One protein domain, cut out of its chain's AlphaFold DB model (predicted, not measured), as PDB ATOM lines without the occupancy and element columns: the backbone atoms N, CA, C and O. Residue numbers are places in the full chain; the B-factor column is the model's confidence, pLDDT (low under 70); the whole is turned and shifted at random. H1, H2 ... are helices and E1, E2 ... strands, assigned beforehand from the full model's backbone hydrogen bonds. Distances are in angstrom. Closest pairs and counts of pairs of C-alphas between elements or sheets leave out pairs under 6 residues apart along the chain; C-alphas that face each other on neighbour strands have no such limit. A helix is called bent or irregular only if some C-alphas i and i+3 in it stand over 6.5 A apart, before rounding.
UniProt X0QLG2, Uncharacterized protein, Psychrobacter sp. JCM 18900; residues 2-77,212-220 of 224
ATOM      1  N   THR A   2     128.637 -37.770 269.883       35.12
ATOM      2  CA  THR A   2     129.065 -38.720 268.824       35.12
ATOM      3  C   THR A   2     128.428 -38.491 267.442       35.12
ATOM      4  O   THR A   2     129.115 -38.567 266.428       35.12
ATOM      5  N   ILE A   3     127.138 -38.134 267.381       38.91
ATOM      6  CA  ILE A   3     126.435 -37.836 266.112       38.91
ATOM      7  C   ILE A   3     127.002 -36.569 265.447       38.91
ATOM      8  O   ILE A   3     127.183 -36.526 264.232       38.91
ATOM      9  N   VAL A   4     127.363 -35.570 266.258       42.22
ATOM     10  CA  VAL A   4     128.017 -34.336 265.806       42.22
ATOM     11  C   VAL A   4     129.404 -34.664 265.243       42.22
ATOM     12  O   VAL A   4     129.730 -34.259 264.138       42.22
ATOM     13  N   MET A   5     130.208 -35.482 265.926       45.44
ATOM     14  CA  MET A   5     131.521 -35.890 265.404       45.44
ATOM     15  C   MET A   5     131.439 -36.582 264.033       45.44
ATOM     16  O   MET A   5     132.160 -36.175 263.122       45.44
ATOM     17  N   ASN A   6     130.525 -37.541 263.850       48.81
ATOM     18  CA  ASN A   6     130.383 -38.268 262.582       48.81
ATOM     19  C   ASN A   6     129.841 -37.398 261.438       48.81
ATOM     20  O   ASN A   6     130.341 -37.484 260.317       48.81
ATOM     21  N   PHE A   7     128.849 -36.536 261.698       50.56
ATOM     22  CA  PHE A   7     128.345 -35.611 260.677       50.56
ATOM     23  C   PHE A   7     129.450 -34.667 260.195       50.56
ATOM     24  O   PHE A   7     129.609 -34.448 258.997       50.56
ATOM     25  N   PHE A   8     130.254 -34.154 261.120       55.06
ATOM     26  CA  PHE A   8     131.303 -33.204 260.789       55.06
ATOM     27  C   PHE A   8     132.509 -33.826 260.085       55.06
ATOM     28  O   PHE A   8     133.002 -33.220 259.134       55.06
ATOM     29  N   GLY A   9     132.958 -35.009 260.515       55.72
ATOM     30  CA  GLY A   9     134.065 -35.714 259.861       55.72
ATOM     31  C   GLY A   9     133.765 -36.029 258.394       55.72
ATOM     32  O   GLY A   9     134.649 -35.944 257.547       55.72
ATOM     33  N   ASN A  10     132.495 -36.299 258.077       58.50
ATOM     34  CA  ASN A  10     132.079 -36.658 256.723       58.50
ATOM     35  C   ASN A  10     131.676 -35.458 255.855       58.50
ATOM     36  O   ASN A  10     131.786 -35.541 254.637       58.50
ATOM     37  N   ASN A  11     131.199 -34.353 256.446       57.47
ATOM     38  CA  ASN A  11     130.561 -33.276 255.674       57.47
ATOM     39  C   ASN A  11     131.225 -31.903 255.792       57.47
ATOM     40  O   ASN A  11     130.945 -31.054 254.953       57.47
ATOM     41  N   ILE A  12     132.045 -31.643 256.814       63.41
ATOM     42  CA  ILE A  12     132.543 -30.289 257.127       63.41
ATOM     43  C   ILE A  12     134.076 -30.246 257.169       63.41
ATOM     44  O   ILE A  12     134.684 -29.343 256.602       63.41
ATOM     45  N   GLU A  13     134.718 -31.239 257.781       66.38
ATOM     46  CA  GLU A  13     136.183 -31.339 257.820       66.38
ATOM     47  C   GLU A  13     136.836 -31.493 256.434       66.38
ATOM     48  O   GLU A  13     137.865 -30.849 256.219       66.38
ATOM     49  N   PRO A  14     136.257 -32.238 255.464       72.75
ATOM     50  CA  PRO A  14     136.820 -32.317 254.118       72.75
ATOM     51  C   PRO A  14     136.950 -30.943 253.457       72.75
ATOM     52  O   PRO A  14     138.009 -30.627 252.939       72.75
ATOM     53  N   ALA A  15     135.936 -30.081 253.578       68.69
ATOM     54  CA  ALA A  15     135.940 -28.731 253.014       68.69
ATOM     55  C   ALA A  15     137.098 -27.864 253.546       68.69
ATOM     56  O   ALA A  15     137.775 -27.176 252.782       68.69
ATOM     57  N   LEU A  16     137.357 -27.921 254.857       73.44
ATOM     58  CA  LEU A  16     138.475 -27.206 255.472       73.44
ATOM     59  C   LEU A  16     139.826 -27.801 255.045       73.44
ATOM     60  O   LEU A  16     140.749 -27.056 254.732       73.44
ATOM     61  N   ILE A  17     139.948 -29.130 254.999       74.44
ATOM     62  CA  ILE A  17     141.174 -29.806 254.544       74.44
ATOM     63  C   ILE A  17     141.477 -29.448 253.089       74.44
ATOM     64  O   ILE A  17     142.611 -29.115 252.770       74.44
ATOM     65  N   GLU A  18     140.471 -29.477 252.221       74.62
ATOM     66  CA  GLU A  18     140.606 -29.132 250.808       74.62
ATOM     67  C   GLU A  18     141.047 -27.688 250.611       74.62
ATOM     68  O   GLU A  18     141.959 -27.439 249.827       74.62
ATOM     69  N   HIS A  19     140.467 -26.758 251.374       76.12
ATOM     70  CA  HIS A  19     140.890 -25.362 251.378       76.12
ATOM     71  C   HIS A  19     142.351 -25.191 251.831       76.12
ATOM     72  O   HIS A  19     143.055 -24.305 251.354       76.12
ATOM     73  N   LEU A  20     142.824 -26.044 252.742       77.81
ATOM     74  CA  LEU A  20     144.168 -25.954 253.314       77.81
ATOM     75  C   LEU A  20     145.227 -26.777 252.565       77.81
ATOM     76  O   LEU A  20     146.424 -26.577 252.788       77.81
ATOM     77  N   ASP A  21     144.826 -27.707 251.699       79.44
ATOM     78  CA  ASP A  21     145.726 -28.660 251.044       79.44
ATOM     79  C   ASP A  21     146.802 -27.942 250.219       79.44
ATOM     80  O   ASP A  21     147.987 -28.263 250.364       79.44
ATOM     81  N   ILE A  22     146.425 -26.933 249.422       81.38
ATOM     82  CA  ILE A  22     147.363 -26.133 248.611       81.38
ATOM     83  C   ILE A  22     148.517 -25.585 249.463       81.38
ATOM     84  O   ILE A  22     149.691 -25.680 249.094       81.38
ATOM     85  N   TYR A  23     148.202 -25.101 250.661       77.38
ATOM     86  CA  TYR A  23     149.176 -24.518 251.577       77.38
ATOM     87  C   TYR A  23     150.056 -25.552 252.248       77.38
ATOM     88  O   TYR A  23     151.240 -25.308 252.474       77.38
ATOM     89  N   ARG A  24     149.506 -26.731 252.539       80.06
ATOM     90  CA  ARG A  24     150.297 -27.837 253.082       80.06
ATOM     91  C   ARG A  24     151.401 -28.241 252.115       80.06
ATOM     92  O   ARG A  24     152.500 -28.540 252.572       80.06
ATOM     93  N   VAL A  25     151.137 -28.195 250.808       86.06
ATOM     94  CA  VAL A  25     152.169 -28.428 249.789       86.06
ATOM     95  C   VAL A  25     153.151 -27.269 249.720       86.06
ATOM     96  O   VAL A  25     154.352 -27.508 249.817       86.06
ATOM     97  N   PHE A  26     152.669 -26.024 249.631       81.75
ATOM     98  CA  PHE A  26     153.544 -24.847 249.571       81.75
ATOM     99  C   PHE A  26     154.525 -24.753 250.743       81.75
ATOM    100  O   PHE A  26     155.681 -24.384 250.550       81.75
ATOM    101  N   LEU A  27     154.068 -25.101 251.946       77.00
ATOM    102  CA  LEU A  27     154.816 -24.953 253.194       77.00
ATOM    103  C   LEU A  27     155.493 -26.257 253.654       77.00
ATOM    104  O   LEU A  27     156.103 -26.282 254.722       77.00
ATOM    105  N   GLY A  28     155.373 -27.354 252.897       79.69
ATOM    106  CA  GLY A  28     155.957 -28.648 253.268       79.69
ATOM    107  C   GLY A  28     155.377 -29.262 254.552       79.69
ATOM    108  O   GLY A  28     156.072 -29.990 255.268       79.69
ATOM    109  N   ILE A  29     154.113 -28.972 254.882       79.19
ATOM    110  CA  ILE A  29     153.453 -29.461 256.103       79.19
ATOM    111  C   ILE A  29     153.083 -30.939 255.936       79.19
ATOM    112  O   ILE A  29     152.254 -31.317 255.103       79.19
ATOM    113  N   LYS A  30     153.668 -31.787 256.786       81.50
ATOM    114  CA  LYS A  30     153.440 -33.237 256.788       81.50
ATOM    115  C   LYS A  30     152.119 -33.594 257.476       81.50
ATOM    116  O   LYS A  30     151.841 -33.133 258.577       81.50
ATOM    117  N   GLY A  31     151.321 -34.448 256.837       74.00
ATOM    118  CA  GLY A  31     150.238 -35.202 257.475       74.00
ATOM    119  C   GLY A  31     150.657 -36.644 257.785       74.00
ATOM    120  O   GLY A  31     151.839 -36.978 257.734       74.00
ATOM    121  N   LYS A  32     149.671 -37.518 258.041       75.00
ATOM    122  CA  LYS A  32     149.904 -38.949 258.337       75.00
ATOM    123  C   LYS A  32     150.735 -39.664 257.260       75.00
ATOM    124  O   LYS A  32     151.586 -40.474 257.595       75.00
ATOM    125  N   ASN A  33     150.521 -39.310 255.992       81.12
ATOM    126  CA  ASN A  33     151.179 -39.926 254.835       81.12
ATOM    127  C   ASN A  33     152.260 -39.014 254.214       81.12
ATOM    128  O   ASN A  33     152.510 -39.088 253.016       81.12
ATOM    129  N   GLY A  34     152.868 -38.117 255.000       84.56
ATOM    130  CA  GLY A  34     153.822 -37.120 254.498       84.56
ATOM    131  C   GLY A  34     153.152 -35.849 253.965       84.56
ATOM    132  O   GLY A  34     152.015 -35.536 254.331       84.56
ATOM    133  N   VAL A  35     153.876 -35.066 253.158       84.69
ATOM    134  CA  VAL A  35     153.321 -33.864 252.505       84.69
ATOM    135  C   VAL A  35     152.385 -34.317 251.376       84.69
ATOM    136  O   VAL A  35     152.769 -35.208 250.617       84.69
ATOM    137  N   PRO A  36     151.157 -33.777 251.263       86.56
ATOM    138  CA  PRO A  36     150.227 -34.214 250.227       86.56
ATOM    139  C   PRO A  36     150.762 -33.943 248.812       86.56
ATOM    140  O   PRO A  36     151.509 -32.997 248.581       86.56
ATOM    141  N   LYS A  37     150.334 -34.762 247.847       90.31
ATOM    142  CA  LYS A  37     150.463 -34.480 246.413       90.31
ATOM    143  C   LYS A  37     149.075 -34.183 245.865       90.31
ATOM    144  O   LYS A  37     148.182 -35.024 245.983       90.31
ATOM    145  N   ILE A  38     148.887 -33.002 245.285       89.62
ATOM    146  CA  ILE A  38     147.577 -32.534 244.820       89.62
ATOM    147  C   ILE A  38     147.529 -32.627 243.305       89.62
ATOM    148  O   ILE A  38     148.432 -32.146 242.621       89.62
ATOM    149  N   LYS A  39     146.470 -33.243 242.780       91.38
ATOM    150  CA  LYS A  39     146.162 -33.241 241.351       91.38
ATOM    151  C   LYS A  39     145.086 -32.198 241.072       91.38
ATOM    152  O   LYS A  39     144.070 -32.162 241.758       91.38
ATOM    153  N   TYR A  40     145.325 -31.399 240.047       90.75
ATOM    154  CA  TYR A  40     144.383 -30.460 239.458       90.75
ATOM    155  C   TYR A  40     144.002 -30.974 238.066       90.75
ATOM    156  O   TYR A  40     144.697 -31.822 237.500       90.75
ATOM    157  N   LYS A  41     142.910 -30.472 237.489       93.25
ATOM    158  CA  LYS A  41     142.496 -30.838 236.122       93.25
ATOM    159  C   LYS A  41     143.568 -30.471 235.096       93.25
ATOM    160  O   LYS A  41     143.798 -31.217 234.152       93.25
ATOM    161  N   ASN A  42     144.245 -29.347 235.321       94.25
ATOM    162  CA  ASN A  42     145.234 -28.758 234.424       94.25
ATOM    163  C   ASN A  42     146.669 -28.787 234.991       94.25
ATOM    164  O   ASN A  42     147.545 -28.091 234.476       94.25
ATOM    165  N   GLY A  43     146.939 -29.558 236.049       93.75
ATOM    166  CA  GLY A  43     148.235 -29.504 236.720       93.75
ATOM    167  C   GLY A  43     148.372 -30.384 237.959       93.75
ATOM    168  O   GLY A  43     147.518 -31.208 238.276       93.75
ATOM    169  N   HIS A  44     149.472 -30.216 238.681       93.62
ATOM    170  CA  HIS A  44     149.674 -30.825 239.990       93.62
ATOM    171  C   HIS A  44     150.627 -30.000 240.853       93.62
ATOM    172  O   HIS A  44     151.422 -29.201 240.357       93.62
ATOM    173  N   MET A  45     150.557 -30.245 242.158       92.69
ATOM    174  CA  MET A  45     151.477 -29.692 243.141       92.69
ATOM    175  C   MET A  45     152.075 -30.795 244.004       92.69
ATOM    176  O   MET A  45     151.380 -31.735 244.407       92.69
ATOM    177  N   GLN A  46     153.360 -30.661 244.310       94.00
ATOM    178  CA  GLN A  46     154.083 -31.551 245.212       94.00
ATOM    179  C   GLN A  46     155.207 -30.808 245.933       94.00
ATOM    180  O   GLN A  46     155.611 -29.730 245.511       94.00
ATOM    181  N   TYR A  47     155.712 -31.391 247.015       91.12
ATOM    182  CA  TYR A  47     156.843 -30.851 247.761       91.12
ATOM    183  C   TYR A  47     158.017 -31.824 247.684       91.12
ATOM    184  O   TYR A  47     157.908 -32.960 248.149       91.12
ATOM    185  N   GLU A  48     159.129 -31.386 247.104       90.56
ATOM    186  CA  GLU A  48     160.345 -32.183 246.917       90.56
ATOM    187  C   GLU A  48     161.579 -31.309 247.165       90.56
ATOM    188  O   GLU A  48     161.580 -30.123 246.850       90.56
ATOM    189  N   ASN A  49     162.641 -31.883 247.738       89.00
ATOM    190  CA  ASN A  49     163.918 -31.190 247.975       89.00
ATOM    191  C   ASN A  49     163.779 -29.837 248.704       89.00
ATOM    192  O   ASN A  49     164.438 -28.861 248.359       89.00
ATOM    193  N   ASN A  50     162.912 -29.785 249.719       85.19
ATOM    194  CA  ASN A  50     162.558 -28.577 250.472       85.19
ATOM    195  C   ASN A  50     161.918 -27.443 249.642       85.19
ATOM    196  O   ASN A  50     161.895 -26.294 250.084       85.19
ATOM    197  N   MET A  51     161.365 -27.755 248.469       87.19
ATOM    198  CA  MET A  51     160.717 -26.795 247.578       87.19
ATOM    199  C   MET A  51     159.315 -27.257 247.178       87.19
ATOM    200  O   MET A  51     159.068 -28.440 246.943       87.19
ATOM    201  N   SER A  52     158.400 -26.295 247.051       88.38
ATOM    202  CA  SER A  52     157.110 -26.524 246.400       88.38
ATOM    203  C   SER A  52     157.300 -26.514 244.887       88.38
ATOM    204  O   SER A  52     157.832 -25.556 244.326       88.38
ATOM    205  N   ILE A  53     156.859 -27.581 244.229       91.25
ATOM    206  CA  ILE A  53     156.854 -27.726 242.778       91.25
ATOM    207  C   ILE A  53     155.410 -27.605 242.307       91.25
ATOM    208  O   ILE A  53     154.543 -28.386 242.709       91.25
ATOM    209  N   VAL A  54     155.168 -26.638 241.421       91.75
ATOM    210  CA  VAL A  54     153.870 -26.402 240.788       91.75
ATOM    211  C   VAL A  54     154.015 -26.612 239.288       91.75
ATOM    212  O   VAL A  54     154.770 -25.903 238.627       91.75
ATOM    213  N   VAL A  55     153.277 -27.578 238.747       91.75
ATOM    214  CA  VAL A  55     153.203 -27.843 237.306       91.75
ATOM    215  C   VAL A  55     151.787 -27.527 236.852       91.75
ATOM    216  O   VAL A  55     150.842 -28.135 237.348       91.75
ATOM    217  N   SER A  56     151.626 -26.591 235.918       92.88
ATOM    218  CA  SER A  56     150.312 -26.194 235.404       92.88
ATOM    219  C   SER A  56     150.363 -25.863 233.918       92.88
ATOM    220  O   SER A  56     151.291 -25.202 233.452       92.88
ATOM    221  N   GLN A  57     149.323 -26.271 233.193       93.00
ATOM    222  CA  GLN A  57     149.031 -25.810 231.834       93.00
ATOM    223  C   GLN A  57     148.508 -24.360 231.823       93.00
ATOM    224  O   GLN A  57     148.581 -23.690 230.800       93.00
ATOM    225  N   GLY A  58     148.024 -23.854 232.964       90.56
ATOM    226  CA  GLY A  58     147.573 -22.475 233.172       90.56
ATOM    227  C   GLY A  58     148.679 -21.507 233.607       90.56
ATOM    228  O   GLY A  58     148.388 -20.497 234.248       90.56
ATOM    229  N   PHE A  59     149.950 -21.820 233.334       91.88
ATOM    230  CA  PHE A  59     151.069 -20.913 233.593       91.88
ATOM    231  C   PHE A  59     151.085 -19.772 232.572       91.88
ATOM    232  O   PHE A  59     151.080 -19.999 231.362       91.88
ATOM    233  N   LYS A  60     151.174 -18.534 233.059       93.19
ATOM    234  CA  LYS A  60     151.314 -17.341 232.225       93.19
ATOM    235  C   LYS A  60     152.373 -16.414 232.805       93.19
ATOM    236  O   LYS A  60     152.278 -15.986 233.953       93.19
ATOM    237  N   ARG A  61     153.351 -16.044 231.979       91.75
ATOM    238  CA  ARG A  61     154.278 -14.948 232.280       91.75
ATOM    239  C   ARG A  61     153.569 -13.622 232.001       91.75
ATOM    240  O   ARG A  61     153.133 -13.391 230.876       91.75
ATOM    241  N   VAL A  62     153.413 -12.789 233.026       91.75
ATOM    242  CA  VAL A  62     152.784 -11.461 232.918       91.75
ATOM    243  C   VAL A  62     153.836 -10.408 232.577       91.75
ATOM    244  O   VAL A  62     153.593  -9.540 231.746       91.75
ATOM    245  N   SER A  63     155.021 -10.511 233.180       91.12
ATOM    246  CA  SER A  63     156.185  -9.673 232.881       91.12
ATOM    247  C   SER A  63     157.483 -10.431 233.171       91.12
ATOM    248  O   SER A  63     157.463 -11.607 233.545       91.12
ATOM    249  N   ASP A  64     158.635  -9.770 233.045       88.94
ATOM    250  CA  ASP A  64     159.905 -10.385 233.429       88.94
ATOM    251  C   ASP A  64     159.989 -10.754 234.912       88.94
ATOM    252  O   ASP A  64     160.701 -11.693 235.257       88.94
ATOM    253  N   LYS A  65     159.223 -10.057 235.757       91.12
ATOM    254  CA  LYS A  65     159.219 -10.200 237.217       91.12
ATOM    255  C   LYS A  65     157.934 -10.808 237.757       91.12
ATOM    256  O   LYS A  65     157.797 -10.950 238.963       91.12
ATOM    257  N   GLU A  66     156.969 -11.123 236.903       92.81
ATOM    258  CA  GLU A  66     155.657 -11.573 237.347       92.81
ATOM    259  C   GLU A  66     155.165 -12.747 236.518       92.81
ATOM    260  O   GLU A  66     155.150 -12.710 235.283       92.81
ATOM    261  N   PHE A  67     154.682 -13.764 237.217       92.50
ATOM    262  CA  PHE A  67     153.963 -14.867 236.613       92.50
ATOM    263  C   PHE A  67     152.740 -15.236 237.441       92.50
ATOM    264  O   PHE A  67     152.698 -15.104 238.665       92.50
ATOM    265  N   THR A  68     151.724 -15.701 236.731       91.88
ATOM    266  CA  THR A  68     150.467 -16.176 237.290       91.88
ATOM    267  C   THR A  68     150.290 -17.636 236.934       91.88
ATOM    268  O   THR A  68     150.573 -18.046 235.807       91.88
ATOM    269  N   ILE A  69     149.788 -18.411 237.882       91.00
ATOM    270  CA  ILE A  69     149.449 -19.813 237.696       91.00
ATOM    271  C   ILE A  69     147.984 -19.969 238.065       91.00
ATOM    272  O   ILE A  69     147.595 -19.686 239.197       91.00
ATOM    273  N   ASN A  70     147.188 -20.438 237.112       91.44
ATOM    274  CA  ASN A  70     145.836 -20.900 237.379       91.44
ATOM    275  C   ASN A  70     145.836 -22.427 237.554       91.44
ATOM    276  O   ASN A  70     146.429 -23.149 236.747       91.44
ATOM    277  N   LEU A  71     145.192 -22.915 238.610       89.38
ATOM    278  CA  LEU A  71     145.006 -24.336 238.893       89.38
ATOM    279  C   LEU A  71     143.520 -24.624 239.113       89.38
ATOM    280  O   LEU A  71     142.883 -24.049 239.996       89.38
ATOM    281  N   GLU A  72     142.984 -25.551 238.330       90.00
ATOM    282  CA  GLU A  72     141.579 -25.951 238.389       90.00
ATOM    283  C   GLU A  72     141.429 -27.195 239.260       90.00
ATOM    284  O   GLU A  72     141.848 -28.293 238.878       90.00
ATOM    285  N   SER A  73     140.852 -27.053 240.450       85.00
ATOM    286  CA  SER A  73     140.687 -28.187 241.357       85.00
ATOM    287  C   SER A  73     139.751 -29.238 240.762       85.00
ATOM    288  O   SER A  73     138.762 -28.935 240.090       85.00
ATOM    289  N   THR A  74     140.045 -30.509 241.034       83.56
ATOM    290  CA  THR A  74     139.080 -31.600 240.821       83.56
ATOM    291  C   THR A  74     138.041 -31.663 241.937       83.56
ATOM    292  O   THR A  74     137.110 -32.457 241.848       83.56
ATOM    293  N   LYS A  75     138.239 -30.879 243.001       82.94
ATOM    294  CA  LYS A  75     137.399 -30.824 244.190       82.94
ATOM    295  C   LYS A  75     136.563 -29.547 244.202       82.94
ATOM    296  O   LYS A  75     136.861 -28.571 243.505       82.94
ATOM    297  N   SER A  76     135.538 -29.561 245.030       82.75
ATOM    298  CA  SER A  76     134.553 -28.502 245.154       82.75
ATOM    299  C   SER A  76     134.268 -28.213 246.621       82.75
ATOM    300  O   SER A  76     134.309 -29.090 247.475       82.75
ATOM    301  N   LEU A  77     133.980 -26.950 246.913       83.88
ATOM    302  CA  LEU A  77     133.752 -26.451 248.263       83.88
ATOM    303  C   LEU A  77     132.322 -25.932 248.382       83.88
ATOM    304  O   LEU A  77     131.799 -25.321 247.455       83.88
ATOM    305  N   ILE A 212     136.767 -25.050 243.033       79.56
ATOM    306  CA  ILE A 212     137.915 -24.326 243.575       79.56
ATOM    307  C   ILE A 212     138.874 -24.020 242.421       79.56
ATOM    308  O   ILE A 212     139.374 -24.935 241.767       79.56
ATOM    309  N   ASN A 213     139.134 -22.734 242.185       81.56
ATOM    310  CA  ASN A 213     140.138 -22.267 241.234       81.56
ATOM    311  C   ASN A 213     141.205 -21.488 241.996       81.56
ATOM    312  O   ASN A 213     140.922 -20.424 242.548       81.56
ATOM    313  N   GLU A 214     142.423 -22.011 242.006       81.94
ATOM    314  CA  GLU A 214     143.545 -21.387 242.698       81.94
ATOM    315  C   GLU A 214     144.303 -20.502 241.713       81.94
ATOM    316  O   GLU A 214     144.767 -20.962 240.667       81.94
ATOM    317  N   ASN A 215     144.415 -19.216 242.042       85.06
ATOM    318  CA  ASN A 215     145.164 -18.243 241.256       85.06
ATOM    319  C   ASN A 215     146.379 -17.799 242.062       85.06
ATOM    320  O   ASN A 215     146.277 -16.980 242.973       85.06
ATOM    321  N   ILE A 216     147.537 -18.353 241.724       85.00
ATOM    322  CA  ILE A 216     148.801 -18.030 242.377       85.00
ATOM    323  C   ILE A 216     149.467 -16.931 241.556       85.00
ATOM    324  O   ILE A 216     149.767 -17.120 240.377       85.00
ATOM    325  N   ARG A 217     149.718 -15.785 242.185       86.50
ATOM    326  CA  ARG A 217     150.488 -14.683 241.605       86.50
ATOM    327  C   ARG A 217     151.844 -14.622 242.289       86.50
ATOM    328  O   ARG A 217     151.916 -14.459 243.503       86.50
ATOM    329  N   LEU A 218     152.907 -14.754 241.511       83.12
ATOM    330  CA  LEU A 218     154.279 -14.687 241.992       83.12
ATOM    331  C   LEU A 218     154.935 -13.460 241.375       83.12
ATOM    332  O   LEU A 218     155.044 -13.343 240.154       83.12
ATOM    333  N   VAL A 219     155.327 -12.530 242.243       84.69
ATOM    334  CA  VAL A 219     155.984 -11.277 241.877       84.69
ATOM    335  C   VAL A 219     157.374 -11.296 242.488       84.69
ATOM    336  O   VAL A 219     157.537 -11.432 243.701       84.69
ATOM    337  N   GLN A 220     158.392 -11.166 241.648       83.00
ATOM    338  CA  GLN A 220     159.745 -10.906 242.093       83.00
ATOM    339  C   GLN A 220     159.791  -9.469 242.610       83.00
ATOM    340  O   GLN A 220     159.891  -8.510 241.839       83.00
TER     341      GLN A 220
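What this domain is: This is residues 2 to 77 and 212 to 220 of the 224 residues of an uncharacterized protein of Psychrobacter sp. JCM 18900 (UniProt X0QLG2). Two small three-stranded sheets meet at a corner, where E1 comes close to E5, and helix H2 sits in the angle between them, packed on one face of each. H1 runs on beyond H2 as an arm, with residues 6 to 11 sticking out, while the E4 and E5 hairpin reaches toward the opposite end. The printed part has 85 residues, with two named helices followed by six named strands; the sheet orders are E4, E5, E6 and E1, E2, E3, both antiparallel, and the class is mixed, helices and strands. The whole is loose, with a radius of gyration of the C-alphas of 15.1 A and spans of 55 by 26 by 20 A.

Where its parts are: Begin with E5, residues 66 to 77: find C-alpha 66 at (155.657, -11.573, 237.347) and trace 28.6 A to C-alpha 77, with a bend of 85 degrees at residue 74. Beside it are E4, residues 58 to 63, 15.4 A long, and E6, residues 212 to 219, which ends 22.4 A on at C-alpha 219, (155.984, -11.277, 241.877). The other sheet has E1, residues 38 to 40, 6.6 A, E2, residues 43 to 48, 16.1 A, and E3, residues 51 to 56, 16.0 A. Look for H1 at residues 2 to 11, starting from C-alpha 2 at (129.065, -38.720, 268.824) and 14.3 A long, and H2 at residues 13 to 26, 20.3 A long. H2 is irregular: C-alphas 19 and 22 are 7.1 A apart.

How they stand to each other: In the larger sheet, look at N 69 and O 216, 2.8 A apart, for E5 and E6, and at N 68 and O 60, 2.8 A, for the hairpin of E4 and E5. E1, E2 and E3 form a meander, each strand the antiparallel neighbour of the one before; check N 40 and O 43, 2.8 A, and N 53 and O 46, 2.8 A. Between the sheets, the closest C-alphas of E1 and E5 are those of Tyr 40 and Ser 73, 4.7 A apart. H2 is on the sheet E4 E5 E6 at a height of 10.0 A, over E5 and E6; its closest C-alphas to E5 are those of Ala 15 and Leu 77, 5.7 A. H2 is also on one face of the sheet E1 E2 E3, two layers, a helix over a sheet, at a height of 10.6 A; it runs slantwise to the strands, at 56 degrees to E2 on the local plane. There the closest C-alphas of H2 and E3 are those of Phe 26 and Ser 52, 5.1 A. H1 and H2 meet only through their link, and H1 is apart from the six strands. In H1 every O i to N i+4 pair is within hydrogen-bond range; in H2, 8 of 10 are.

The domain as a whole: The two C-alphas farthest apart are those of Thr 2 and Asp 64, 54.8 A. Residues 78 to 211 are not printed, and C-alphas 77 and 212 are 6.6 A apart across this cut. The link from H2 to E1, 11 residues, is long; the others printed whole are tight. Mean pLDDT of the printed part is 80.9; look for values under 70 at residues 2 to 13 and residue 15.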